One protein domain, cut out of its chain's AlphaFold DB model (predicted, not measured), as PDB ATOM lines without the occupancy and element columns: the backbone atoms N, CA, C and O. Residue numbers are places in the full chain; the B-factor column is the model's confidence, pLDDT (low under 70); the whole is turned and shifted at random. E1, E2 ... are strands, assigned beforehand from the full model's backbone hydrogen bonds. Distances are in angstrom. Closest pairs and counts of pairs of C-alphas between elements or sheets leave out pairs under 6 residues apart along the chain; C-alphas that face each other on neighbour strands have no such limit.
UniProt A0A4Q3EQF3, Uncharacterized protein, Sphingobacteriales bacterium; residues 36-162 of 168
ATOM      1  N   ASN A  36     -32.610 -26.168 -43.864       88.44
ATOM      2  CA  ASN A  36     -32.224 -27.340 -43.076       88.44
ATOM      3  C   ASN A  36     -30.830 -27.119 -42.452       88.44
ATOM      4  O   ASN A  36     -30.249 -26.047 -42.623       88.44
ATOM      5  N   GLY A  37     -30.310 -28.129 -41.752       88.75
ATOM      6  CA  GLY A  37     -28.980 -28.145 -41.132       88.75
ATOM      7  C   GLY A  37     -27.845 -28.533 -42.079       88.75
ATOM      8  O   GLY A  37     -26.790 -28.919 -41.613       88.75
ATOM      9  N   GLY A  38     -28.056 -28.473 -43.398       90.62
ATOM     10  CA  GLY A  38     -27.019 -28.783 -44.379       90.62
ATOM     11  C   GLY A  38     -27.000 -30.238 -44.849       90.62
ATOM     12  O   GLY A  38     -27.953 -30.998 -44.667       90.62
ATOM     13  N   ASN A  39     -25.928 -30.592 -45.556       91.12
ATOM     14  CA  ASN A  39     -25.661 -31.933 -46.081       91.12
ATOM     15  C   ASN A  39     -24.641 -32.703 -45.231       91.12
ATOM     16  O   ASN A  39     -24.517 -33.920 -45.385       91.12
ATOM     17  N   VAL A  40     -23.875 -32.003 -44.394       90.75
ATOM     18  CA  VAL A  40     -22.867 -32.567 -43.499       90.75
ATOM     19  C   VAL A  40     -23.281 -32.240 -42.073       90.75
ATOM     20  O   VAL A  40     -23.539 -31.094 -41.762       90.75
ATOM     21  N   VAL A  41     -23.326 -33.257 -41.212       92.19
ATOM     22  CA  VAL A  41     -23.551 -33.041 -39.780       92.19
ATOM     23  C   VAL A  41     -22.216 -32.701 -39.135       92.19
ATOM     24  O   VAL A  41     -21.344 -33.574 -39.038       92.19
ATOM     25  N   GLU A  42     -22.030 -31.450 -38.719       94.12
ATOM     26  CA  GLU A  42     -20.768 -31.008 -38.123       94.12
ATOM     27  C   GLU A  42     -20.761 -31.089 -36.597       94.12
ATOM     28  O   GLU A  42     -19.695 -31.270 -35.992       94.12
ATOM     29  N   LEU A  43     -21.939 -31.014 -35.970       95.19
ATOM     30  CA  LEU A  43     -22.082 -31.067 -34.519       95.19
ATOM     31  C   LEU A  43     -22.298 -32.487 -33.967       95.19
ATOM     32  O   LEU A  43     -23.001 -33.326 -34.523       95.19
ATOM     33  N   ASN A  44     -21.677 -32.750 -32.820       95.00
ATOM     34  CA  ASN A  44     -21.791 -33.955 -32.011       95.00
ATOM     35  C   ASN A  44     -21.562 -33.611 -30.519       95.00
ATOM     36  O   ASN A  44     -21.109 -32.507 -30.200       95.00
ATOM     37  N   PRO A  45     -21.791 -34.548 -29.577       95.31
ATOM     38  CA  PRO A  45     -21.679 -34.257 -28.145       95.31
ATOM     39  C   PRO A  45     -20.311 -33.741 -27.669       95.31
ATOM     40  O   PRO A  45     -20.232 -33.148 -26.597       95.31
ATOM     41  N   ALA A  46     -19.234 -33.952 -28.431       95.38
ATOM     42  CA  ALA A  46     -17.898 -33.467 -28.091       95.38
ATOM     43  C   ALA A  46     -17.618 -32.030 -28.566       95.38
ATOM     44  O   ALA A  46     -16.629 -31.442 -28.130       95.38
ATOM     45  N   ASN A  47     -18.447 -31.454 -29.447       95.75
ATOM     46  CA  ASN A  47     -18.207 -30.121 -30.011       95.75
ATOM     47  C   ASN A  47     -19.418 -29.173 -29.989       95.75
ATOM     48  O   ASN A  47     -19.208 -27.973 -30.098       95.75
ATOM     49  N   GLN A  48     -20.649 -29.658 -29.796       96.31
ATOM     50  CA  GLN A  48     -21.877 -28.856 -29.916       96.31
ATOM     51  C   GLN A  48     -22.055 -27.788 -28.821       96.31
ATOM     52  O   GLN A  48     -22.896 -26.899 -28.937       96.31
ATOM     53  N   GLY A  49     -21.262 -27.856 -27.748       96.50
ATOM     54  CA  GLY A  49     -21.369 -26.937 -26.621       96.50
ATOM     55  C   GLY A  49     -22.743 -27.005 -25.958       96.50
ATOM     56  O   GLY A  49     -23.186 -28.077 -25.555       96.50
ATOM     57  N   CYS A  50     -23.393 -25.851 -25.824       97.06
ATOM     58  CA  CYS A  50     -24.741 -25.732 -25.271       97.06
ATOM     59  C   CYS A  50     -25.851 -26.133 -26.253       97.06
ATOM     60  O   CYS A  50     -26.984 -26.322 -25.821       97.06
ATOM     61  N   LEU A  51     -25.538 -26.270 -27.546       96.56
ATOM     62  CA  LEU A  51     -26.524 -26.617 -28.562       96.56
ATOM     63  C   LEU A  51     -26.897 -28.101 -28.506       96.56
ATOM     64  O   LEU A  51     -26.150 -28.945 -28.003       96.56
ATOM     65  N   GLY A  52     -28.060 -28.422 -29.073       90.75
ATOM     66  CA  GLY A  52     -28.599 -29.780 -29.184       90.75
ATOM     67  C   GLY A  52     -28.322 -30.489 -30.515       90.75
ATOM     68  O   GLY A  52     -28.880 -31.560 -30.740       90.75
ATOM     69  N   GLY A  53     -27.501 -29.905 -31.393       91.50
ATOM     70  CA  GLY A  53     -27.286 -30.355 -32.771       91.50
ATOM     71  C   GLY A  53     -27.591 -29.243 -33.777       91.50
ATOM     72  O   GLY A  53     -27.635 -28.074 -33.403       91.50
ATOM     73  N   GLU A  54     -27.784 -29.612 -35.041       90.00
ATOM     74  CA  GLU A  54     -28.065 -28.679 -36.141       90.00
ATOM     75  C   GLU A  54     -29.522 -28.826 -36.593       90.00
ATOM     76  O   GLU A  54     -29.935 -29.912 -37.009       90.00
ATOM     77  N   ASN A  55     -30.304 -27.744 -36.529       91.62
ATOM     78  CA  ASN A  55     -31.690 -27.718 -36.994       91.62
ATOM     79  C   ASN A  55     -31.793 -27.042 -38.366       91.62
ATOM     80  O   ASN A  55     -31.823 -27.704 -39.402       91.62
ATOM     81  N   ARG A  56     -31.844 -25.708 -38.386       94.44
ATOM     82  CA  ARG A  56     -31.751 -24.882 -39.600       94.44
ATOM     83  C   ARG A  56     -30.660 -23.862 -39.371       94.44
ATOM     84  O   ARG A  56     -30.916 -22.753 -38.899       94.44
ATOM     85  N   THR A  57     -29.441 -24.288 -39.657       95.19
ATOM     86  CA  THR A  57     -28.240 -23.569 -39.266       95.19
ATOM     87  C   THR A  57     -27.779 -22.613 -40.349       95.19
ATOM     88  O   THR A  57     -28.028 -22.783 -41.544       95.19
ATOM     89  N   THR A  58     -27.099 -21.553 -39.944       96.19
ATOM     90  CA  THR A  58     -26.309 -20.732 -40.857       96.19
ATOM     91  C   THR A  58     -24.979 -20.417 -40.205       96.19
ATOM     92  O   THR A  58     -24.927 -19.937 -39.072       96.19
ATOM     93  N   TRP A  59     -23.906 -20.694 -40.937       96.44
ATOM     94  CA  TRP A  59     -22.543 -20.449 -40.501       96.44
ATOM     95  C   TRP A  59     -22.045 -19.099 -41.016       96.44
ATOM     96  O   TRP A  59     -22.267 -18.727 -42.170       96.44
ATOM     97  N   TYR A  60     -21.306 -18.392 -40.170       96.62
ATOM     98  CA  TYR A  60     -20.702 -17.097 -40.449       96.62
ATOM     99  C   TYR A  60     -19.235 -17.099 -40.044       96.62
ATOM    100  O   TYR A  60     -18.867 -17.719 -39.047       96.62
ATOM    101  N   VAL A  61     -18.404 -16.369 -40.787       96.62
ATOM    102  CA  VAL A  61     -16.994 -16.146 -40.452       96.62
ATOM    103  C   VAL A  61     -16.731 -14.666 -40.194       96.62
ATOM    104  O   VAL A  61     -17.095 -13.796 -40.990       96.62
ATOM    105  N   ILE A  62     -16.087 -14.388 -39.063       96.94
ATOM    106  CA  ILE A  62     -15.723 -13.051 -38.599       96.94
ATOM    107  C   ILE A  62     -14.199 -12.991 -38.509       96.94
ATOM    108  O   ILE A  62     -13.591 -13.667 -37.679       96.94
ATOM    109  N   ASN A  63     -13.589 -12.162 -39.355       96.75
ATOM    110  CA  ASN A  63     -12.149 -11.911 -39.344       96.75
ATOM    111  C   ASN A  63     -11.856 -10.636 -38.554       96.75
ATOM    112  O   ASN A  63     -12.329  -9.552 -38.906       96.75
ATOM    113  N   VAL A  64     -11.058 -10.753 -37.500       97.00
ATOM    114  CA  VAL A  64     -10.729  -9.630 -36.625       97.00
ATOM    115  C   VAL A  64      -9.496  -8.923 -37.172       97.00
ATOM    116  O   VAL A  64      -8.393  -9.454 -37.160       97.00
ATOM    117  N   VAL A  65      -9.669  -7.696 -37.662       95.88
ATOM    118  CA  VAL A  65      -8.573  -6.904 -38.261       95.88
ATOM    119  C   VAL A  65      -7.936  -5.909 -37.287       95.88
ATOM    120  O   VAL A  65      -6.921  -5.292 -37.601       95.88
ATOM    121  N   LYS A  66      -8.534  -5.729 -36.106       96.88
ATOM    122  CA  LYS A  66      -8.080  -4.811 -35.060       96.88
ATOM    123  C   LYS A  66      -8.502  -5.337 -33.693       96.88
ATOM    124  O   LYS A  66      -9.623  -5.815 -33.552       96.88
ATOM    125  N   ASP A  67      -7.636  -5.169 -32.697       98.38
ATOM    126  CA  ASP A  67      -7.962  -5.413 -31.292       98.38
ATOM    127  C   ASP A  67      -9.245  -4.688 -30.869       98.38
ATOM    128  O   ASP A  67      -9.429  -3.496 -31.144       98.38
ATOM    129  N   GLY A  68     -10.112  -5.397 -30.151       97.56
ATOM    130  CA  GLY A  68     -11.374  -4.842 -29.689       97.56
ATOM    131  C   GLY A  68     -12.210  -5.823 -28.883       97.56
ATOM    132  O   GLY A  68     -11.799  -6.940 -28.587       97.56
ATOM    133  N   ILE A  69     -13.405  -5.372 -28.520       98.25
ATOM    134  CA  ILE A  69     -14.399  -6.205 -27.855       98.25
ATOM    135  C   ILE A  69     -15.439  -6.601 -28.896       98.25
ATOM    136  O   ILE A  69     -16.107  -5.738 -29.467       98.25
ATOM    137  N   LEU A  70     -15.567  -7.901 -29.141       97.88
ATOM    138  CA  LEU A  70     -16.554  -8.462 -30.047       97.88
ATOM    139  C   LEU A  70     -17.854  -8.733 -29.286       97.88
ATOM    140  O   LEU A  70     -17.895  -9.532 -28.346       97.88
ATOM    141  N   VAL A  71     -18.904  -8.042 -29.724       97.94
ATOM    142  CA  VAL A  71     -20.293  -8.193 -29.287       97.94
ATOM    143  C   VAL A  71     -21.215  -8.171 -30.501       97.94
ATOM    144  O   VAL A  71     -20.875  -7.578 -31.524       97.94
ATOM    145  N   PHE A  72     -22.383  -8.794 -30.387       97.75
ATOM    146  CA  PHE A  72     -23.442  -8.707 -31.388       97.75
ATOM    147  C   PHE A  72     -24.800  -8.955 -30.733       97.75
ATOM    148  O   PHE A  72     -24.880  -9.557 -29.663       97.75
ATOM    149  N   THR A  73     -25.861  -8.531 -31.412       96.94
ATOM    150  CA  THR A  73     -27.239  -8.887 -31.073       96.94
ATOM    151  C   THR A  73     -27.858  -9.594 -32.264       96.94
ATOM    152  O   THR A  73     -27.904  -9.038 -33.362       96.94
ATOM    153  N   LEU A  74     -28.350 -10.805 -32.040       95.69
ATOM    154  CA  LEU A  74     -29.222 -11.510 -32.957       95.69
ATOM    155  C   LEU A  74     -30.660 -11.090 -32.662       95.69
ATOM    156  O   LEU A  74     -31.104 -11.124 -31.516       95.69
ATOM    157  N   THR A  75     -31.370 -10.619 -33.685       94.50
ATOM    158  CA  THR A  75     -32.770 -10.197 -33.565       94.50
ATOM    159  C   THR A  75     -33.609 -10.948 -34.590       94.50
ATOM    160  O   THR A  75     -33.617 -10.549 -35.757       94.50
ATOM    161  N   PRO A  76     -34.307 -12.010 -34.164       93.06
ATOM    162  CA  PRO A  76     -35.291 -12.697 -34.988       93.06
ATOM    163  C   PRO A  76     -36.344 -11.729 -35.544       93.06
ATOM    164  O   PRO A  76     -36.824 -10.823 -34.857       93.06
ATOM    165  N   THR A  77     -36.732 -11.923 -36.801       87.31
ATOM    166  CA  THR A  77     -37.748 -11.105 -37.484       87.31
ATOM    167  C   THR A  77     -39.174 -11.408 -37.014       87.31
ATOM    168  O   THR A  77     -40.068 -10.578 -37.190       87.31
ATOM    169  N   GLY A  78     -39.406 -12.568 -36.387       78.44
ATOM    170  CA  GLY A  78     -40.692 -12.956 -35.808       78.44
ATOM    171  C   GLY A  78     -40.648 -13.079 -34.287       78.44
ATOM    172  O   GLY A  78     -39.711 -13.637 -33.729       78.44
ATOM    173  N   GLN A  79     -41.722 -12.639 -33.624       78.38
ATOM    174  CA  GLN A  79     -41.790 -12.519 -32.157       78.38
ATOM    175  C   GLN A  79     -41.684 -13.849 -31.388       78.38
ATOM    176  O   GLN A  79     -41.508 -13.841 -30.174       78.38
ATOM    177  N   THR A  80     -41.837 -14.980 -32.077       85.00
ATOM    178  CA  THR A  80     -41.899 -16.326 -31.489       85.00
ATOM    179  C   THR A  80     -40.859 -17.271 -32.089       85.00
ATOM    180  O   THR A  80     -41.092 -18.478 -32.120       85.00
ATOM    181  N   THR A  81     -39.777 -16.741 -32.666       91.00
ATOM    182  CA  THR A  81     -38.706 -17.576 -33.226       91.00
ATOM    183  C   THR A  81     -37.519 -17.572 -32.286       91.00
ATOM    184  O   THR A  81     -36.962 -16.519 -31.996       91.00
ATOM    185  N   ASP A  82     -37.186 -18.765 -31.821       93.75
ATOM    186  CA  ASP A  82     -36.061 -19.048 -30.946       93.75
ATOM    187  C   ASP A  82     -34.810 -19.326 -31.781       93.75
ATOM    188  O   ASP A  82     -34.828 -20.211 -32.648       93.75
ATOM    189  N   TYR A  83     -33.771 -18.534 -31.542       96.19
ATOM    190  CA  TYR A  83     -32.501 -18.615 -32.242       96.19
ATOM    191  C   TYR A  83     -31.354 -18.695 -31.242       96.19
ATOM    192  O   TYR A  83     -31.032 -17.727 -30.542       96.19
ATOM    193  N   ASP A  84     -30.684 -19.836 -31.289       97.19
ATOM    194  CA  ASP A  84     -29.524 -20.148 -30.477       97.19
ATOM    195  C   ASP A  84     -28.245 -19.937 -31.282       97.19
ATOM    196  O   ASP A  84     -28.252 -19.857 -32.518       97.19
ATOM    197  N   PHE A  85     -27.109 -19.849 -30.594       98.50
ATOM    198  CA  PHE A  85     -25.831 -19.753 -31.285       98.50
ATOM    199  C   PHE A  85     -24.688 -20.426 -30.545       98.50
ATOM    200  O   PHE A  85     -24.656 -20.522 -29.317       98.50
ATOM    201  N   ALA A  86     -23.680 -20.809 -31.319       98.50
ATOM    202  CA  ALA A  86     -22.382 -21.218 -30.817       98.50
ATOM    203  C   ALA A  86     -21.274 -20.580 -31.653       98.50
ATOM    204  O   ALA A  86     -21.414 -20.364 -32.856       98.50
ATOM    205  N   MET A  87     -20.167 -20.252 -30.997       98.50
ATOM    206  CA  MET A  87     -19.050 -19.549 -31.604       98.50
ATOM    207  C   MET A  87     -17.741 -20.255 -31.286       98.50
ATOM    208  O   MET A  87     -17.438 -20.463 -30.115       98.50
ATOM    209  N   TRP A  88     -16.942 -20.578 -32.299       98.38
ATOM    210  CA  TRP A  88     -15.634 -21.226 -32.156       98.38
ATOM    211  C   TRP A  88     -14.509 -20.277 -32.546       98.38
ATOM    212  O   TRP A  88     -14.645 -19.490 -33.483       98.38
ATOM    213  N   ASP A  89     -13.373 -20.403 -31.861       97.75
ATOM    214  CA  ASP A  89     -12.110 -19.856 -32.345       97.75
ATOM    215  C   ASP A  89     -11.585 -20.735 -33.494       97.75
ATOM    216  O   ASP A  89     -11.295 -21.932 -33.332       97.75
ATOM    217  N   ALA A  90     -11.505 -20.123 -34.670       97.25
ATOM    218  CA  ALA A  90     -11.062 -20.706 -35.926       97.25
ATOM    219  C   ALA A  90      -9.695 -20.165 -36.378       97.25
ATOM    220  O   ALA A  90      -9.276 -20.412 -37.510       97.25
ATOM    221  N   THR A  91      -8.978 -19.453 -35.508       97.06
ATOM    222  CA  THR A  91      -7.671 -18.865 -35.813       97.06
ATOM    223  C   THR A  91      -6.678 -19.942 -36.247       97.06
ATOM    224  O   THR A  91      -6.386 -20.884 -35.510       97.06
ATOM    225  N   GLY A  92      -6.164 -19.814 -37.474       94.62
ATOM    226  CA  GLY A  92      -5.217 -20.768 -38.059       94.62
ATOM    227  C   GLY A  92      -5.810 -22.137 -38.418       94.62
ATOM    228  O   GLY A  92      -5.046 -23.058 -38.706       94.62
ATOM    229  N   LYS A  93      -7.140 -22.292 -38.404       93.94
ATOM    230  CA  LYS A  93      -7.833 -23.546 -38.736       93.94
ATOM    231  C   LYS A  93      -8.421 -23.494 -40.145       93.94
ATOM    232  O   LYS A  93      -8.702 -22.419 -40.672       93.94
ATOM    233  N   ALA A  94      -8.605 -24.661 -40.758       88.50
ATOM    234  CA  ALA A  94      -9.094 -24.788 -42.126       88.50
ATOM    235  C   ALA A  94     -10.406 -25.584 -42.206       88.50
ATOM    236  O   ALA A  94     -10.823 -26.257 -41.260       88.50
ATOM    237  N   CYS A  95     -11.044 -25.509 -43.374       88.25
ATOM    238  CA  CYS A  95     -12.208 -26.313 -43.731       88.25
ATOM    239  C   CYS A  95     -11.861 -27.246 -44.889       88.25
ATOM    240  O   CYS A  95     -11.192 -26.843 -45.842       88.25
ATOM    241  N   ALA A  96     -12.387 -28.463 -44.843       81.88
ATOM    242  CA  ALA A  96     -12.366 -29.414 -45.944       81.88
ATOM    243  C   ALA A  96     -13.808 -29.769 -46.350       81.88
ATOM    244  O   ALA A  96     -14.723 -29.597 -45.550       81.88
ATOM    245  N   PRO A  97     -14.053 -30.338 -47.545       75.69
ATOM    246  CA  PRO A  97     -15.410 -30.649 -48.022       75.69
ATOM    247  C   PRO A  97     -16.250 -31.596 -47.143       75.69
ATOM    248  O   PRO A  97     -17.400 -31.869 -47.469       75.69
ATOM    249  N   ARG A  98     -15.670 -32.183 -46.091       75.12
ATOM    250  CA  ARG A  98     -16.338 -33.123 -45.179       75.12
ATOM    251  C   ARG A  98     -16.338 -32.663 -43.721       75.12
ATOM    252  O   ARG A  98     -16.632 -33.468 -42.847       75.12
ATOM    253  N   GLY A  99     -15.963 -31.414 -43.455       85.06
ATOM    254  CA  GLY A  99     -15.944 -30.867 -42.104       85.06
ATOM    255  C   GLY A  99     -14.878 -29.800 -41.911       85.06
ATOM    256  O   GLY A  99     -14.018 -29.575 -42.767       85.06
ATOM    257  N   CYS A 100     -14.942 -29.141 -40.762       92.44
ATOM    258  CA  CYS A 100     -14.091 -28.008 -40.446       92.44
ATOM    259  C   CYS A 100     -13.295 -28.254 -39.164       92.44
ATOM    260  O   CYS A 100     -13.845 -28.664 -38.140       92.44
ATOM    261  N   ASP A 101     -11.993 -27.965 -39.198       92.94
ATOM    262  CA  ASP A 101     -11.081 -28.263 -38.087       92.94
ATOM    263  C   ASP A 101     -11.436 -27.463 -36.824       92.94
ATOM    264  O   ASP A 101     -11.169 -27.889 -35.700       92.94
ATOM    265  N   TYR A 102     -12.091 -26.311 -36.986       92.38
ATOM    266  CA  TYR A 102     -12.521 -25.473 -35.871       92.38
ATOM    267  C   TYR A 102     -13.616 -26.077 -34.999       92.38
ATOM    268  O   TYR A 102     -13.669 -25.710 -33.829       92.38
ATOM    269  N   VAL A 103     -14.397 -27.037 -35.505       92.62
ATOM    270  CA  VAL A 103     -15.386 -27.790 -34.712       92.62
ATOM    271  C   VAL A 103     -14.954 -29.227 -34.422       92.62
ATOM    272  O   VAL A 103     -15.585 -29.901 -33.620       92.62
ATOM    273  N   ASN A 104     -13.867 -29.730 -35.009       90.62
ATOM    274  CA  ASN A 104     -13.421 -31.105 -34.774       90.62
ATOM    275  C   ASN A 104     -12.917 -31.297 -33.326       90.62
ATOM    276  O   ASN A 104     -11.787 -30.931 -33.007       90.62
ATOM    277  N   ASN A 105     -13.772 -31.849 -32.452       88.56
ATOM    278  CA  ASN A 105     -13.546 -32.028 -31.007       88.56
ATOM    279  C   ASN A 105     -13.151 -30.744 -30.255       88.56
ATOM    280  O   ASN A 105     -12.467 -30.794 -29.233       88.56
ATOM    281  N   ASN A 106     -13.585 -29.591 -30.761       94.94
ATOM    282  CA  ASN A 106     -13.385 -28.295 -30.127       94.94
ATOM    283  C   ASN A 106     -14.732 -27.785 -29.614       94.94
ATOM    284  O   ASN A 106     -15.694 -27.713 -30.375       94.94
ATOM    285  N   LEU A 107     -14.793 -27.395 -28.342       97.50
ATOM    286  CA  LEU A 107     -15.971 -26.726 -27.789       97.50
ATOM    287  C   LEU A 107     -16.017 -25.256 -28.234       97.50
ATOM    288  O   LEU A 107     -14.961 -24.645 -28.439       97.50
ATOM    289  N   PRO A 108     -17.219 -24.669 -28.357       98.25
ATOM    290  CA  PRO A 108     -17.350 -23.258 -28.663       98.25
ATOM    291  C   PRO A 108     -16.794 -22.399 -27.521       98.25
ATOM    292  O   PRO A 108     -16.955 -22.706 -26.339       98.25
ATOM    293  N   VAL A 109     -16.168 -21.281 -27.882       98.56
ATOM    294  CA  VAL A 109     -15.719 -20.254 -26.937       98.56
ATOM    295  C   VAL A 109     -16.888 -19.455 -26.371       98.56
ATOM    296  O   VAL A 109     -16.785 -18.960 -25.250       98.56
ATOM    297  N   ARG A 110     -17.995 -19.324 -27.114       98.69
ATOM    298  CA  ARG A 110     -19.256 -18.744 -26.631       98.69
ATOM    299  C   ARG A 110     -20.439 -19.552 -27.117       98.69
ATOM    300  O   ARG A 110     -20.428 -20.009 -28.253       98.69
ATOM    301  N   CYS A 111     -21.450 -19.704 -26.279       98.50
ATOM    302  CA  CYS A 111     -22.647 -20.444 -26.643       98.50
ATOM    303  C   CYS A 111     -23.858 -19.891 -25.899       98.50
ATOM    304  O   CYS A 111     -23.780 -19.628 -24.701       98.50
ATOM    305  N   ASN A 112     -24.977 -19.714 -26.578       98.50
ATOM    306  CA  ASN A 112     -26.209 -19.307 -25.929       98.50
ATOM    307  C   ASN A 112     -27.350 -20.164 -26.455       98.50
ATOM    308  O   ASN A 112     -27.576 -20.199 -27.662       98.50
ATOM    309  N   TYR A 113     -27.999 -20.866 -25.529       97.62
ATOM    310  CA  TYR A 113     -29.169 -21.698 -25.776       97.62
ATOM    311  C   TYR A 113     -30.380 -21.164 -24.992       97.62
ATOM    312  O   TYR A 113     -31.132 -21.946 -24.419       97.62
ATOM    313  N   ALA A 114     -30.464 -19.847 -24.766       97.38
ATOM    314  CA  ALA A 114     -31.497 -19.253 -23.922       97.38
ATOM    315  C   ALA A 114     -32.847 -19.273 -24.640       97.38
ATOM    316  O   ALA A 114     -33.015 -18.617 -25.662       97.38
ATOM    317  N   GLY A 115     -33.826 -19.966 -24.059       95.31
ATOM    318  CA  GLY A 115     -35.130 -20.101 -24.694       95.31
ATOM    319  C   GLY A 115     -35.979 -18.833 -24.601       95.31
ATOM    320  O   GLY A 115     -35.783 -17.975 -23.735       95.31
ATOM    321  N   LEU A 116     -37.040 -18.775 -25.410       94.19
ATOM    322  CA  LEU A 116     -37.962 -17.627 -25.469       94.19
ATOM    323  C   LEU A 116     -38.545 -17.163 -24.116       94.19
ATOM    324  O   LEU A 116     -38.970 -16.016 -23.981       94.19
ATOM    325  N   GLY A 117     -38.587 -18.041 -23.108       92.81
ATOM    326  CA  GLY A 117     -39.058 -17.710 -21.759       92.81
ATOM    327  C   GLY A 117     -38.099 -16.836 -20.941       92.81
ATOM    328  O   GLY A 117     -38.532 -16.227 -19.963       92.81
ATOM    329  N   THR A 118     -36.819 -16.766 -21.316       92.50
ATOM    330  CA  THR A 118     -35.784 -15.978 -20.623       92.50
ATOM    331  C   THR A 118     -35.194 -14.863 -21.487       92.50
ATOM    332  O   THR A 118     -34.416 -14.039 -20.997       92.50
ATOM    333  N   THR A 119     -35.593 -14.785 -22.756       92.50
ATOM    334  CA  THR A 119     -35.199 -13.722 -23.684       92.50
ATOM    335  C   THR A 119     -36.170 -12.534 -23.658       92.50
ATOM    336  O   THR A 119     -37.358 -12.709 -23.373       92.50
ATOM    337  N   PRO A 120     -35.720 -11.318 -24.023       88.69
ATOM    338  CA  PRO A 120     -36.611 -10.195 -24.316       88.69
ATOM    339  C   PRO A 120     -37.597 -10.499 -25.464       88.69
ATOM    340  O   PRO A 120     -37.418 -11.484 -26.189       88.69
ATOM    341  N   PRO A 121     -38.607  -9.633 -25.695       83.69
ATOM    342  CA  PRO A 121     -39.457  -9.728 -26.877       83.69
ATOM    343  C   PRO A 121     -38.636  -9.894 -28.160       83.69
ATOM    344  O   PRO A 121     -37.599  -9.252 -28.327       83.69
ATOM    345  N   ASN A 122     -39.135 -10.737 -29.064       83.12
ATOM    346  CA  ASN A 122     -38.463 -11.175 -30.292       83.12
ATOM    347  C   ASN A 122     -37.316 -12.168 -30.112       83.12
ATOM    348  O   ASN A 122     -36.625 -12.403 -31.088       83.12
ATOM    349  N   GLY A 123     -37.102 -12.762 -28.935       91.06
ATOM    350  CA  GLY A 123     -36.099 -13.826 -28.808       91.06
ATOM    351  C   GLY A 123     -34.670 -13.328 -29.005       91.06
ATOM    352  O   GLY A 123     -33.837 -14.040 -29.551       91.06
ATOM    353  N   GLN A 124     -34.389 -12.068 -28.646       95.50
ATOM    354  CA  GLN A 124     -33.058 -11.506 -28.867       95.50
ATOM    355  C   GLN A 124     -32.021 -12.276 -28.057       95.50
ATOM    356  O   GLN A 124     -32.203 -12.461 -26.855       95.50
ATOM    357  N   THR A 125     -30.919 -12.646 -28.696       97.12
ATOM    358  CA  THR A 125     -29.752 -13.261 -28.055       97.12
ATOM    359  C   THR A 125     -28.470 -12.586 -28.530       97.12
ATOM    360  O   THR A 125     -28.489 -11.728 -29.418       97.12
ATOM    361  N   GLY A 126     -27.327 -12.915 -27.931       98.06
ATOM    362  CA  GLY A 126     -26.035 -12.502 -28.478       98.06
ATOM    363  C   GLY A 126     -24.918 -12.420 -27.455       98.06
ATOM    364  O   GLY A 126     -24.906 -13.129 -26.449       98.06
ATOM    365  N   LEU A 127     -23.974 -11.518 -27.710       98.69
ATOM    366  CA  LEU A 127     -22.851 -11.234 -26.822       98.69
ATOM    367  C   LEU A 127     -22.961  -9.825 -26.239       98.69
ATOM    368  O   LEU A 127     -23.238  -8.875 -26.968       98.69
ATOM    369  N   SER A 128     -22.691  -9.677 -24.942       98.31
ATOM    370  CA  SER A 128     -22.734  -8.386 -24.242       98.31
ATOM    371  C   SER A 128     -21.517  -8.179 -23.340       98.31
ATOM    372  O   SER A 128     -20.993  -9.117 -22.741       98.31
ATOM    373  N   THR A 129     -21.091  -6.923 -23.183       98.38
ATOM    374  CA  THR A 129     -20.048  -6.521 -22.221       98.38
ATOM    375  C   THR A 129     -20.490  -6.624 -20.765       98.38
ATOM    376  O   THR A 129     -19.646  -6.607 -19.874       98.38
ATOM    377  N   THR A 130     -21.796  -6.719 -20.512       97.94
ATOM    378  CA  THR A 130     -22.367  -6.861 -19.166       97.94
ATOM    379  C   THR A 130     -22.697  -8.306 -18.803       97.94
ATOM    380  O   THR A 130     -22.921  -8.600 -17.630       97.94
ATOM    381  N   ALA A 131     -22.727  -9.208 -19.787       97.81
ATOM    382  CA  ALA A 131     -22.939 -10.627 -19.553       97.81
ATOM    383  C   ALA A 131     -21.674 -11.269 -18.973       97.81
ATOM    384  O   ALA A 131     -20.552 -10.931 -19.354       97.81
ATOM    385  N   LEU A 132     -21.864 -12.203 -18.041       96.38
ATOM    386  CA  LEU A 132     -20.769 -12.771 -17.253       96.38
ATOM    387  C   LEU A 132     -20.361 -14.164 -17.733       96.38
ATOM    388  O   LEU A 132     -19.169 -14.469 -17.765       96.38
ATOM    389  N   ASN A 133     -21.318 -15.000 -18.147       98.25
ATOM    390  CA  ASN A 133     -21.009 -16.377 -18.508       98.25
ATOM    391  C   ASN A 133     -20.729 -16.505 -20.009       98.25
ATOM    392  O   ASN A 133     -21.445 -15.932 -20.831       98.25
ATOM    393  N   PRO A 134     -19.709 -17.282 -20.404       98.25
ATOM    394  CA  PRO A 134     -19.437 -17.550 -21.812       98.25
ATOM    395  C   PRO A 134     -20.466 -18.497 -22.444       98.25
ATOM    396  O   PRO A 134     -20.619 -18.486 -23.663       98.25
ATOM    397  N   SER A 135     -21.150 -19.308 -21.633       98.38
ATOM    398  CA  SER A 135     -22.149 -20.271 -22.085       98.38
ATOM    399  C   SER A 135     -23.430 -20.144 -21.274       98.38
ATOM    400  O   SER A 135     -23.351 -20.121 -20.048       98.38
ATOM    401  N   GLU A 136     -24.580 -20.132 -21.945       98.38
ATOM    402  CA  GLU A 136     -25.904 -20.097 -21.311       98.38
ATOM    403  C   GLU A 136     -26.773 -21.267 -21.781       98.38
ATOM    404  O   GLU A 136     -26.649 -21.728 -22.915       98.38
ATOM    405  N   ASN A 137     -27.625 -21.772 -20.885       97.31
ATOM    406  CA  ASN A 137     -28.576 -22.854 -21.161       97.31
ATOM    407  C   ASN A 137     -30.003 -22.307 -21.366       97.31
ATOM    408  O   ASN A 137     -30.224 -21.107 -21.239       97.31
ATOM    409  N   ALA A 138     -30.978 -23.200 -21.576       96.31
ATOM    410  CA  ALA A 138     -32.392 -22.862 -21.803       96.31
ATOM    411  C   ALA A 138     -33.032 -21.950 -20.746       96.31
ATOM    412  O   ALA A 138     -33.949 -21.201 -21.067       96.31
ATOM    413  N   GLY A 139     -32.573 -22.014 -19.493       96.50
ATOM    414  CA  GLY A 139     -33.037 -21.153 -18.401       96.50
ATOM    415  C   GLY A 139     -32.101 -19.981 -18.089       96.50
ATOM    416  O   GLY A 139     -32.334 -19.266 -17.115       96.50
ATOM    417  N   GLY A 140     -31.024 -19.815 -18.855       96.25
ATOM    418  CA  GLY A 140     -30.035 -18.756 -18.692       96.25
ATOM    419  C   GLY A 140     -30.470 -17.425 -19.318       96.25
ATOM    420  O   GLY A 140     -31.495 -17.352 -20.000       96.25
ATOM    421  N   PRO A 141     -29.711 -16.341 -19.077       96.88
ATOM    422  CA  PRO A 141     -29.924 -15.057 -19.722       96.88
ATOM    423  C   PRO A 141     -29.678 -15.109 -21.234       96.88
ATOM    424  O   PRO A 141     -28.858 -15.861 -21.753       96.88
ATOM    425  N   SER A 142     -30.339 -14.185 -21.921       96.88
ATOM    426  CA  SER A 142     -30.318 -14.021 -23.378       96.88
ATOM    427  C   SER A 142     -28.941 -13.667 -23.978       96.88
ATOM    428  O   SER A 142     -28.715 -13.861 -25.171       96.88
ATOM    429  N   PHE A 143     -27.986 -13.187 -23.175       98.38
ATOM    430  CA  PHE A 143     -26.657 -12.801 -23.658       98.38
ATOM    431  C   PHE A 143     -25.542 -13.548 -22.931       98.38
ATOM    432  O   PHE A 143     -25.522 -13.594 -21.701       98.38
ATOM    433  N   SER A 144     -24.566 -14.032 -23.700       98.75
ATOM    434  CA  SER A 144     -23.289 -14.548 -23.194       98.75
ATOM    435  C   SER A 144     -22.224 -13.444 -23.166       98.75
ATOM    436  O   SER A 144     -22.377 -12.381 -23.773       98.75
ATOM    437  N   SER A 145     -21.131 -13.663 -22.440       98.75
ATOM    438  CA  SER A 145     -20.085 -12.656 -22.241       98.75
ATOM    439  C   SER A 145     -19.371 -12.268 -23.539       98.75
ATOM    440  O   SER A 145     -19.161 -13.091 -24.428       98.75
ATOM    441  N   ALA A 146     -18.944 -11.012 -23.648       98.69
ATOM    442  CA  ALA A 146     -18.173 -10.530 -24.792       98.69
ATOM    443  C   ALA A 146     -16.838 -11.280 -24.984       98.69
ATOM    444  O   ALA A 146     -16.302 -11.895 -24.055       98.69
ATOM    445  N   ILE A 147     -16.270 -11.197 -26.190       98.69
ATOM    446  CA  ILE A 147     -14.935 -11.729 -26.509       98.69
ATOM    447  C   ILE A 147     -13.948 -10.562 -26.634       98.69
ATOM    448  O   ILE A 147     -14.188  -9.617 -27.381       98.69
ATOM    449  N   ASN A 148     -12.821 -10.630 -25.922       98.38
ATOM    450  CA  ASN A 148     -11.706  -9.695 -26.098       98.38
ATOM    451  C   ASN A 148     -10.857 -10.152 -27.286       98.38
ATOM    452  O   ASN A 148      -9.891 -10.889 -27.104       98.38
ATOM    453  N   ALA A 149     -11.253  -9.740 -28.485       98.00
ATOM    454  CA  ALA A 149     -10.675 -10.214 -29.727       98.00
ATOM    455  C   ALA A 149      -9.396  -9.456 -30.110       98.00
ATOM    456  O   ALA A 149      -9.263  -8.247 -29.876       98.00
ATOM    457  N   LYS A 150      -8.457 -10.169 -30.731       98.44
ATOM    458  CA  LYS A 150      -7.168  -9.651 -31.206       98.44
ATOM    459  C   LYS A 150      -7.089  -9.623 -32.721       98.44
ATOM    460  O   LYS A 150      -7.663 -10.466 -33.405       98.44
ATOM    461  N   ALA A 151      -6.362  -8.644 -33.255       98.12
ATOM    462  CA  ALA A 151      -6.092  -8.589 -34.687       98.12
ATOM    463  C   ALA A 151      -5.429  -9.896 -35.163       98.12
ATOM    464  O   ALA A 151      -4.452 -10.354 -34.573       98.12
ATOM    465  N   GLY A 152      -5.957 -10.479 -36.238       97.88
ATOM    466  CA  GLY A 152      -5.539 -11.771 -36.782       97.88
ATOM    467  C   GLY A 152      -6.378 -12.961 -36.310       97.88
ATOM    468  O   GLY A 152      -6.291 -14.021 -36.926       97.88
ATOM    469  N   GLU A 153      -7.213 -12.807 -35.278       98.19
ATOM    470  CA  GLU A 153      -8.129 -13.870 -34.860       98.19
ATOM    471  C   GLU A 153      -9.275 -14.051 -35.860       98.19
ATOM    472  O   GLU A 153      -9.740 -13.110 -36.510       98.19
ATOM    473  N   THR A 154      -9.743 -15.290 -35.981       97.88
ATOM    474  CA  THR A 154     -10.895 -15.651 -36.811       97.88
ATOM    475  C   THR A 154     -11.889 -16.420 -35.968       97.88
ATOM    476  O   THR A 154     -11.525 -17.403 -35.329       97.88
ATOM    477  N   TYR A 155     -13.152 -16.010 -36.001       98.00
ATOM    478  CA  TYR A 155     -14.222 -16.696 -35.292       98.00
ATOM    479  C   TYR A 155     -15.283 -17.203 -36.254       98.00
ATOM    480  O   TYR A 155     -15.639 -16.528 -37.222       98.00
ATOM    481  N   ILE A 156     -15.813 -18.381 -35.946       97.88
ATOM    482  CA  ILE A 156     -16.956 -18.961 -36.640       97.88
ATOM    483  C   ILE A 156     -18.164 -18.864 -35.733       97.88
ATOM    484  O   ILE A 156     -18.096 -19.317 -34.595       97.88
ATOM    485  N   LEU A 157     -19.251 -18.296 -36.242       98.06
ATOM    486  CA  LEU A 157     -20.544 -18.213 -35.576       98.06
ATOM    487  C   LEU A 157     -21.525 -19.130 -36.310       98.06
ATOM    488  O   LEU A 157     -21.803 -18.912 -37.486       98.06
ATOM    489  N   LEU A 158     -22.053 -20.133 -35.619       97.88
ATOM    490  CA  LEU A 158     -23.227 -20.881 -36.051       97.88
ATOM    491  C   LEU A 158     -24.446 -20.272 -35.372       97.88
ATOM    492  O   LEU A 158     -24.467 -20.138 -34.148       97.88
ATOM    493  N   ILE A 159     -25.447 -19.930 -36.172       97.62
ATOM    494  CA  ILE A 159     -26.786 -19.575 -35.711       97.62
ATOM    495  C   ILE A 159     -27.693 -20.768 -35.993       97.62
ATOM    496  O   ILE A 159     -27.736 -21.225 -37.135       97.62
ATOM    497  N   ASP A 160     -28.410 -21.251 -34.982       96.62
ATOM    498  CA  ASP A 160     -29.358 -22.358 -35.079       96.62
ATOM    499  C   ASP A 160     -30.786 -21.863 -34.846       96.62
ATOM    500  O   ASP A 160     -31.106 -21.326 -33.786       96.62
ATOM    501  N   ASN A 161     -31.669 -22.039 -35.831       95.50
ATOM    502  CA  ASN A 161     -33.100 -21.811 -35.622       95.50
ATOM    503  C   ASN A 161     -33.688 -23.020 -34.884       95.50
ATOM    504  O   ASN A 161     -34.180 -23.964 -35.516       95.50
ATOM    505  N   PHE A 162     -33.654 -22.977 -33.555       94.44
ATOM    506  CA  PHE A 162     -34.216 -24.014 -32.692       94.44
ATOM    507  C   PHE A 162     -35.711 -24.233 -32.950       94.44
ATOM    508  O   PHE A 162     -36.205 -25.362 -32.952       94.44
TER     509      PHE A 162
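This is residues 36 to 162 of the 168 residues of an uncharacterized protein of Sphingobacteriales bacterium (UniProt A0A4Q3EQF3). Amid little regular structure, the sheet E1-E9-E4-E5 and the smaller sheet E3-E6-E7 form a sandwich, face to face, and the pair E2-E8 extends beyond one end of the smaller sheet. The printed part has 127 residues, with nine strands, E1 to E9 in chain order, holding 41, and no named helix: all strand. The first sheet is antiparallel, the second mixed. It is compact, radius of gyration of the C-alphas 14.0 A, spanning 37 by 35 by 24 A.

E1, residues 57 to 63, begins at C-alpha (-28.240, -23.569, -39.266). E9, 154 to 161, runs 23.1 A to (-33.100, -21.811, -35.622); E4, 83 to 89, 20.4 A. Short strands are E5 110-112, E3 72-74, E6 125-128, E7 143-145, E2 68-70, E8 147-149.

Within hydrogen-bond range are N 60 and O 157 of antiparallel E1 and E9, 2.8 A, and N 87 and O 110 of the hairpin E4 and E5, 2.8 A. The closest C-alphas of E5 and E7, Asn 112 and Ser 144, are 6.2 A apart.

The printed part has no cut. Links E4-E5, E5-E6 and E6-E7 are long. No printed residue is under 70 in pLDDT.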